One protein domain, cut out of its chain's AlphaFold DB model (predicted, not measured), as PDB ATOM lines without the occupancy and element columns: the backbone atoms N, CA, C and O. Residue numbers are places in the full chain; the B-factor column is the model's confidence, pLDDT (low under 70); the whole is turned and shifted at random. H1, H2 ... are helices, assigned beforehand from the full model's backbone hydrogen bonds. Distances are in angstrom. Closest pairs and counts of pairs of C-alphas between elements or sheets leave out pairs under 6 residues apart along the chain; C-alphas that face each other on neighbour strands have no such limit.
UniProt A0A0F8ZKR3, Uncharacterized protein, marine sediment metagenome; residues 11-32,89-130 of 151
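AT A GLANCE: This is residues 11 to 32 and 89 to 130 of the 151 residues of an uncharacterized protein of marine sediment metagenome (UniProt A0A0F8ZKR3). One long helix, H3, makes most of the length of a rod, and the shorter H1 packs obliquely on its side. Residues 89 to 95 run beside H3 to the small helix H2, where the backbone folds back into H3. The 64 printed residues hold three named helices, H1, H2, H3, and no named strand: all helix, loose, radius of gyration of the C-alphas 14.0 A, spans 46 by 19 by 17 A.

IN THESE COORDINATES: Find C-alpha 16 at (7.801, -32.212, 21.398); H1 runs to residue 27, 16.5 A. H2 is residues 96 to 101, 8.8 A. H3, residues 106 to 130, runs 36.1 A to C-alpha 130 at (-19.784, -39.586, 7.017).

HOW THE PARTS SIT: H3 touches H1 with residues 111 to 119 alone, the same way at a steep tilt of 45 degrees; the closest C-alphas, Ala 24 and Thr 115, are 6.3 A apart. H2 and H3 only just touch, only at the corner, with 3 pairs of C-alphas within 8 A; the closest, Leu 99 and Val 106, are 7.0 A apart. H1 and H2 are apart. In H1, H2 and H3 every O i to N i+4 pair is within hydrogen-bond range.

THE WHOLE: C-alphas 101 and 130, the farthest apart, are 46.3 A apart. Residues 33 to 88 are not printed; C-alphas 32 and 89 are 19.9 A apart across this cut. H2 to H3 is a tight link. Look for pLDDT under 70 at residues 11 to 14.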
ATOM      1  N   ILE A  11      16.291 -33.981  25.226       55.38
ATOM      2  CA  ILE A  11      14.850 -34.226  25.033       55.38
ATOM      3  C   ILE A  11      13.983 -33.266  25.873       55.38
ATOM      4  O   ILE A  11      12.824 -33.037  25.543       55.38
ATOM      5  N   ARG A  12      14.516 -32.664  26.951       50.25
ATOM      6  CA  ARG A  12      13.730 -31.779  27.842       50.25
ATOM      7  C   ARG A  12      13.610 -30.338  27.344       50.25
ATOM      8  O   ARG A  12      12.756 -29.610  27.847       50.25
ATOM      9  N   THR A  13      14.448 -29.919  26.399       56.25
ATOM     10  CA  THR A  13      14.462 -28.534  25.895       56.25
ATOM     11  C   THR A  13      13.529 -28.353  24.694       56.25
ATOM     12  O   THR A  13      13.029 -27.254  24.457       56.25
ATOM     13  N   LEU A  14      13.239 -29.436  23.967       61.75
ATOM     14  CA  LEU A  14      12.249 -29.464  22.897       61.75
ATOM     15  C   LEU A  14      10.894 -29.893  23.461       61.75
ATOM     16  O   LEU A  14      10.697 -31.034  23.873       61.75
ATOM     17  N   ASP A  15       9.931 -28.974  23.447       74.06
ATOM     18  CA  ASP A  15       8.540 -29.276  23.778       74.06
ATOM     19  C   ASP A  15       7.885 -30.031  22.603       74.06
ATOM     20  O   ASP A  15       7.131 -29.478  21.796       74.06
ATOM     21  N   ILE A  16       8.256 -31.310  22.465       78.56
ATOM     22  CA  ILE A  16       7.801 -32.212  21.398       78.56
ATOM     23  C   ILE A  16       6.269 -32.314  21.405       78.56
ATOM     24  O   ILE A  16       5.656 -32.391  20.343       78.56
ATOM     25  N   ASP A  17       5.639 -32.242  22.580       84.00
ATOM     26  CA  ASP A  17       4.181 -32.256  22.719       84.00
ATOM     27  C   ASP A  17       3.533 -31.029  22.056       84.00
ATOM     28  O   ASP A  17       2.611 -31.177  21.247       84.00
ATOM     29  N   LYS A  18       4.046 -29.815  22.309       85.38
ATOM     30  CA  LYS A  18       3.565 -28.608  21.611       85.38
ATOM     31  C   LYS A  18       3.789 -28.682  20.103       85.38
ATOM     32  O   LYS A  18       2.900 -28.291  19.347       85.38
ATOM     33  N   MET A  19       4.935 -29.202  19.664       84.38
ATOM     34  CA  MET A  19       5.239 -29.360  18.240       84.38
ATOM     35  C   MET A  19       4.265 -30.330  17.554       84.38
ATOM     36  O   MET A  19       3.693 -29.996  16.515       84.38
ATOM     37  N   ILE A  20       4.010 -31.496  18.157       86.69
ATOM     38  CA  ILE A  20       3.051 -32.486  17.648       86.69
ATOM     39  C   ILE A  20       1.645 -31.889  17.585       86.69
ATOM     40  O   ILE A  20       0.969 -32.026  16.566       86.69
ATOM     41  N   LYS A  21       1.202 -31.197  18.642       88.81
ATOM     42  CA  LYS A  21      -0.116 -30.543  18.675       88.81
ATOM     43  C   LYS A  21      -0.251 -29.471  17.594       88.81
ATOM     44  O   LYS A  21      -1.297 -29.406  16.949       88.81
ATOM     45  N   GLY A  22       0.799 -28.680  17.364       88.38
ATOM     46  CA  GLY A  22       0.847 -27.679  16.299       88.38
ATOM     47  C   GLY A  22       0.710 -28.300  14.908       88.38
ATOM     48  O   GLY A  22      -0.176 -27.912  14.150       88.38
ATOM     49  N   PHE A  23       1.523 -29.317  14.599       88.50
ATOM     50  CA  PHE A  23       1.448 -30.019  13.314       88.50
ATOM     51  C   PHE A  23       0.122 -30.746  13.113       88.50
ATOM     52  O   PHE A  23      -0.442 -30.712  12.023       88.50
ATOM     53  N   ALA A  24      -0.406 -31.389  14.154       88.50
ATOM     54  CA  ALA A  24      -1.682 -32.079  14.056       88.50
ATOM     55  C   ALA A  24      -2.814 -31.106  13.700       88.50
ATOM     56  O   ALA A  24      -3.623 -31.407  12.827       88.50
ATOM     57  N   LEU A  25      -2.844 -29.922  14.323       88.25
ATOM     58  CA  LEU A  25      -3.887 -28.922  14.090       88.25
ATOM     59  C   LEU A  25      -3.899 -28.403  12.646       88.25
ATOM     60  O   LEU A  25      -4.975 -28.183  12.102       88.25
ATOM     61  N   THR A  26      -2.733 -28.260  12.012       87.69
ATOM     62  CA  THR A  26      -2.639 -27.826  10.607       87.69
ATOM     63  C   THR A  26      -2.999 -28.911   9.595       87.69
ATOM     64  O   THR A  26      -3.330 -28.596   8.458       87.69
ATOM     65  N   GLU A  27      -2.896 -30.183   9.979       91.25
ATOM     66  CA  GLU A  27      -3.072 -31.319   9.064       91.25
ATOM     67  C   GLU A  27      -4.482 -31.920   9.122       91.25
ATOM     68  O   GLU A  27      -4.876 -32.634   8.202       91.25
ATOM     69  N   TYR A  28      -5.252 -31.652  10.183       91.25
ATOM     70  CA  TYR A  28      -6.637 -32.108  10.278       91.25
ATOM     71  C   TYR A  28      -7.524 -31.407   9.249       91.25
ATOM     72  O   TYR A  28      -7.699 -30.191   9.288       91.25
ATOM     73  N   VAL A  29      -8.179 -32.191   8.394       91.19
ATOM     74  CA  VAL A  29      -9.195 -31.708   7.456       91.19
ATOM     75  C   VAL A  29     -10.582 -31.944   8.044       91.19
ATOM     76  O   VAL A  29     -11.289 -30.994   8.373       91.19
ATOM     77  N   PHE A  30     -10.968 -33.204   8.260       90.62
ATOM     78  CA  PHE A  30     -12.339 -33.549   8.655       90.62
ATOM     79  C   PHE A  30     -12.607 -33.342  10.139       90.62
ATOM     80  O   PHE A  30     -13.710 -32.946  10.515       90.62
ATOM     81  N   LYS A  31     -11.603 -33.549  10.994       88.00
ATOM     82  CA  LYS A  31     -11.756 -33.307  12.433       88.00
ATOM     83  C   LYS A  31     -12.098 -31.848  12.767       88.00
ATOM     84  O   LYS A  31     -12.728 -31.606  13.789       88.00
ATOM     85  N   SER A  32     -11.716 -30.897  11.910       87.06
ATOM     86  CA  SER A  32     -12.041 -29.472  12.084       87.06
ATOM     87  C   SER A  32     -13.513 -29.138  11.802       87.06
ATOM     88  O   SER A  32     -14.015 -28.128  12.287       87.06
ATOM     89  N   GLY A  89      -1.847 -45.082  16.783       91.81
ATOM     90  CA  GLY A  89      -0.463 -44.875  17.175       91.81
ATOM     91  C   GLY A  89       0.467 -45.392  16.095       91.81
ATOM     92  O   GLY A  89       0.108 -46.287  15.330       91.81
ATOM     93  N   VAL A  90       1.644 -44.789  16.025       92.56
ATOM     94  CA  VAL A  90       2.732 -45.192  15.143       92.56
ATOM     95  C   VAL A  90       4.039 -44.928  15.875       92.56
ATOM     96  O   VAL A  90       4.141 -43.965  16.635       92.56
ATOM     97  N   GLU A  91       5.017 -45.790  15.651       90.06
ATOM     98  CA  GLU A  91       6.363 -45.649  16.189       90.06
ATOM     99  C   GLU A  91       7.339 -45.386  15.041       90.06
ATOM    100  O   GLU A  91       7.136 -45.848  13.916       90.06
ATOM    101  N   GLY A  92       8.385 -44.615  15.322       85.12
ATOM    102  CA  GLY A  92       9.496 -44.403  14.408       85.12
ATOM    103  C   GLY A  92      10.804 -44.434  15.179       85.12
ATOM    104  O   GLY A  92      10.882 -43.922  16.295       85.12
ATOM    105  N   PHE A  93      11.821 -45.032  14.569       86.25
ATOM    106  CA  PHE A  93      13.149 -45.167  15.153       86.25
ATOM    107  C   PHE A  93      14.099 -44.154  14.519       86.25
ATOM    108  O   PHE A  93      14.060 -43.932  13.310       86.25
ATOM    109  N   ILE A  94      14.956 -43.556  15.343       83.06
ATOM    110  CA  ILE A  94      16.040 -42.670  14.916       83.06
ATOM    111  C   ILE A  94      17.314 -43.203  15.561       83.06
ATOM    112  O   ILE A  94      17.318 -43.493  16.759       83.06
ATOM    113  N   SER A  95      18.377 -43.369  14.773       84.62
ATOM    114  CA  SER A  95      19.658 -43.812  15.314       84.62
ATOM    115  C   SER A  95      20.351 -42.666  16.065       84.62
ATOM    116  O   SER A  95      20.209 -41.490  15.725       84.62
ATOM    117  N   MET A  96      21.117 -43.001  17.105       80.50
ATOM    118  CA  MET A  96      21.871 -41.998  17.871       80.50
ATOM    119  C   MET A  96      23.015 -41.380  17.059       80.50
ATOM    120  O   MET A  96      23.437 -40.260  17.339       80.50
ATOM    121  N   GLU A  97      23.514 -42.098  16.055       77.06
ATOM    122  CA  GLU A  97      24.535 -41.602  15.134       77.06
ATOM    123  C   GLU A  97      23.944 -40.539  14.206       77.06
ATOM    124  O   GLU A  97      24.501 -39.444  14.113       77.06
ATOM    125  N   ASP A  98      22.767 -40.794  13.625       74.06
ATOM    126  CA  ASP A  98      22.067 -39.821  12.777       74.06
ATOM    127  C   ASP A  98      21.725 -38.552  13.553       74.06
ATOM    128  O   ASP A  98      21.849 -37.450  13.019       74.06
ATOM    129  N   LEU A  99      21.349 -38.687  14.829       76.31
ATOM    130  CA  LEU A  99      21.032 -37.540  15.671       76.31
ATOM    131  C   LEU A  99      22.224 -36.588  15.853       76.31
ATOM    132  O   LEU A  99      22.037 -35.381  15.980       76.31
ATOM    133  N   ARG A 100      23.445 -37.128  15.889       77.44
ATOM    134  CA  ARG A 100      24.666 -36.363  16.183       77.44
ATOM    135  C   ARG A 100      25.408 -35.899  14.935       77.44
ATOM    136  O   ARG A 100      26.185 -34.956  15.027       77.44
ATOM    137  N   THR A 101      25.225 -36.589  13.813       78.62
ATOM    138  CA  THR A 101      26.020 -36.382  12.592       78.62
ATOM    139  C   THR A 101      25.259 -35.695  11.464       78.62
ATOM    140  O   THR A 101      25.889 -35.239  10.513       78.62
ATOM    141  N   THR A 102      23.930 -35.596  11.549       73.25
ATOM    142  CA  THR A 102      23.122 -35.029  10.465       73.25
ATOM    143  C   THR A 102      22.958 -33.514  10.600       73.25
ATOM    144  O   THR A 102      22.524 -33.024  11.638       73.25
ATOM    145  N   ASP A 103      23.214 -32.775   9.515       70.06
ATOM    146  CA  ASP A 103      23.024 -31.311   9.446       70.06
ATOM    147  C   ASP A 103      21.543 -30.881   9.396       70.06
ATOM    148  O   ASP A 103      21.190 -29.729   9.649       70.06
ATOM    149  N   ILE A 104      20.659 -31.803   9.011       77.94
ATOM    150  CA  ILE A 104      19.207 -31.603   8.941       77.94
ATOM    151  C   ILE A 104      18.572 -32.080  10.247       77.94
ATOM    152  O   ILE A 104      18.923 -33.136  10.761       77.94
ATOM    153  N   ASP A 105      17.551 -31.367  10.725       82.00
ATOM    154  CA  ASP A 105      16.721 -31.812  11.847       82.00
ATOM    155  C   ASP A 105      15.878 -33.052  11.467       82.00
ATOM    156  O   ASP A 105      14.740 -32.973  10.981       82.00
ATOM    157  N   VAL A 106      16.485 -34.229  11.643       82.38
ATOM    158  CA  VAL A 106      15.866 -35.540  11.399       82.38
ATOM    159  C   VAL A 106      14.762 -35.817  12.422       82.38
ATOM    160  O   VAL A 106      13.768 -36.469  12.084       82.38
ATOM    161  N   GLN A 107      14.880 -35.286  13.643       82.44
ATOM    162  CA  GLN A 107      13.897 -35.490  14.705       82.44
ATOM    163  C   GLN A 107      12.571 -34.814  14.371       82.44
ATOM    164  O   GLN A 107      11.550 -35.499  14.267       82.44
ATOM    165  N   ALA A 108      12.565 -33.501  14.123       83.06
ATOM    166  CA  ALA A 108      11.332 -32.780  13.819       83.06
ATOM    167  C   ALA A 108      10.671 -33.297  12.537       83.06
ATOM    168  O   ALA A 108       9.447 -33.427  12.466       83.06
ATOM    169  N   ARG A 109      11.471 -33.671  11.528       86.56
ATOM    170  CA  ARG A 109      10.951 -34.248  10.282       86.56
ATOM    171  C   ARG A 109      10.289 -35.604  10.505       86.56
ATOM    172  O   ARG A 109       9.223 -35.853   9.940       86.56
ATOM    173  N   THR A 110      10.895 -36.464  11.315       87.56
ATOM    174  CA  THR A 110      10.320 -37.769  11.656       87.56
ATOM    175  C   THR A 110       9.027 -37.582  12.439       87.56
ATOM    176  O   THR A 110       7.994 -38.119  12.044       87.56
ATOM    177  N   VAL A 111       9.030 -36.720  13.460       87.81
ATOM    178  CA  VAL A 111       7.835 -36.409  14.255       87.81
ATOM    179  C   VAL A 111       6.706 -35.845  13.386       87.81
ATOM    180  O   VAL A 111       5.562 -36.283  13.513       87.81
ATOM    181  N   LEU A 112       7.004 -34.947  12.442       89.62
ATOM    182  CA  LEU A 112       6.022 -34.426  11.486       89.62
ATOM    183  C   LEU A 112       5.394 -35.549  10.647       89.62
ATOM    184  O   LEU A 112       4.177 -35.594  10.469       89.62
ATOM    185  N   ARG A 113       6.208 -36.469  10.115       91.62
ATOM    186  CA  ARG A 113       5.720 -37.572   9.271       91.62
ATOM    187  C   ARG A 113       4.888 -38.580  10.062       91.62
ATOM    188  O   ARG A 113       3.839 -38.994   9.570       91.62
ATOM    189  N   LEU A 114       5.306 -38.918  11.280       92.50
ATOM    190  CA  LEU A 114       4.541 -39.782  12.182       92.50
ATOM    191  C   LEU A 114       3.200 -39.135  12.558       92.50
ATOM    192  O   LEU A 114       2.154 -39.775  12.455       92.50
ATOM    193  N   THR A 115       3.209 -37.841  12.891       92.62
ATOM    194  CA  THR A 115       1.990 -37.079  13.207       92.62
ATOM    195  C   THR A 115       1.014 -37.091  12.029       92.62
ATOM    196  O   THR A 115      -0.158 -37.422  12.207       92.62
ATOM    197  N   ARG A 116       1.496 -36.838  10.803       93.44
ATOM    198  CA  ARG A 116       0.684 -36.911   9.574       93.44
ATOM    199  C   ARG A 116       0.059 -38.285   9.349       93.44
ATOM    200  O   ARG A 116      -1.095 -38.368   8.936       93.44
ATOM    201  N   ALA A 117       0.795 -39.362   9.621       94.38
ATOM    202  CA  ALA A 117       0.272 -40.717   9.472       94.38
ATOM    203  C   ALA A 117      -0.914 -40.972  10.418       94.38
ATOM    204  O   ALA A 117      -1.942 -41.494   9.984       94.38
ATOM    205  N   VAL A 118      -0.809 -40.545  11.681       94.31
ATOM    206  CA  VAL A 118      -1.894 -40.672  12.668       94.31
ATOM    207  C   VAL A 118      -3.090 -39.800  12.291       94.31
ATOM    208  O   VAL A 118      -4.220 -40.286  12.272       94.31
ATOM    209  N   VAL A 119      -2.852 -38.531  11.945       94.88
ATOM    210  CA  VAL A 119      -3.902 -37.583  11.540       94.88
ATOM    211  C   VAL A 119      -4.690 -38.113  10.344       94.88
ATOM    212  O   VAL A 119      -5.919 -38.161  10.397       94.88
ATOM    213  N   LYS A 120      -4.001 -38.628   9.318       93.69
ATOM    214  CA  LYS A 120      -4.642 -39.217   8.138       93.69
ATOM    215  C   LYS A 120      -5.565 -40.384   8.493       93.69
ATOM    216  O   LYS A 120      -6.638 -40.499   7.907       93.69
ATOM    217  N   GLN A 121      -5.179 -41.249   9.433       94.94
ATOM    218  CA  GLN A 121      -6.022 -42.378   9.855       94.94
ATOM    219  C   GLN A 121      -7.284 -41.914  10.590       94.94
ATOM    220  O   GLN A 121      -8.366 -42.457  10.360       94.94
ATOM    221  N   VAL A 122      -7.162 -40.883  11.430       93.12
ATOM    222  CA  VAL A 122      -8.312 -40.269  12.111       93.12
ATOM    223  C   VAL A 122      -9.279 -39.670  11.090       93.12
ATOM    224  O   VAL A 122     -10.465 -39.992  11.114       93.12
ATOM    225  N   ASP A 123      -8.776 -38.871  10.152       94.00
ATOM    226  CA  ASP A 123      -9.599 -38.232   9.124       94.00
ATOM    227  C   ASP A 123     -10.228 -39.243   8.160       94.00
ATOM    228  O   ASP A 123     -11.408 -39.130   7.842       94.00
ATOM    229  N   THR A 124      -9.490 -40.284   7.765       93.62
ATOM    230  CA  THR A 124     -10.033 -41.383   6.946       93.62
ATOM    231  C   THR A 124     -11.206 -42.058   7.652       93.62
ATOM    232  O   THR A 124     -12.210 -42.382   7.022       93.62
ATOM    233  N   ARG A 125     -11.127 -42.249   8.976       92.06
ATOM    234  CA  ARG A 125     -12.245 -42.826   9.725       92.06
ATOM    235  C   ARG A 125     -13.450 -41.893   9.754       92.06
ATOM    236  O   ARG A 125     -14.563 -42.381   9.583       92.06
ATOM    237  N   ILE A 126     -13.239 -40.599   9.991       91.25
ATOM    238  CA  ILE A 126     -14.328 -39.615   9.991       91.25
ATOM    239  C   ILE A 126     -15.006 -39.609   8.621       91.25
ATOM    240  O   ILE A 126     -16.223 -39.751   8.558       91.25
ATOM    241  N   TYR A 127     -14.222 -39.547   7.543       92.31
ATOM    242  CA  TYR A 127     -14.729 -39.632   6.178       92.31
ATOM    243  C   TYR A 127     -15.577 -40.887   5.971       92.31
ATOM    244  O   TYR A 127     -16.738 -40.771   5.600       92.31
ATOM    245  N   ASN A 128     -15.048 -42.065   6.318       91.56
ATOM    246  CA  ASN A 128     -15.784 -43.318   6.167       91.56
ATOM    247  C   ASN A 128     -17.120 -43.290   6.919       91.56
ATOM    248  O   ASN A 128     -18.120 -43.686   6.344       91.56
ATOM    249  N   ILE A 129     -17.174 -42.771   8.152       88.00
ATOM    250  CA  ILE A 129     -18.435 -42.655   8.911       88.00
ATOM    251  C   ILE A 129     -19.419 -41.696   8.226       88.00
ATOM    252  O   ILE A 129     -20.614 -41.973   8.201       88.00
ATOM    253  N   LEU A 130     -18.937 -40.569   7.697       87.00
ATOM    254  CA  LEU A 130     -19.784 -39.586   7.017       87.00
ATOM    255  C   LEU A 130     -20.319 -40.110   5.678       87.00
ATOM    256  O   LEU A 130     -21.424 -39.750   5.283       87.00
TER     257      LEU A 130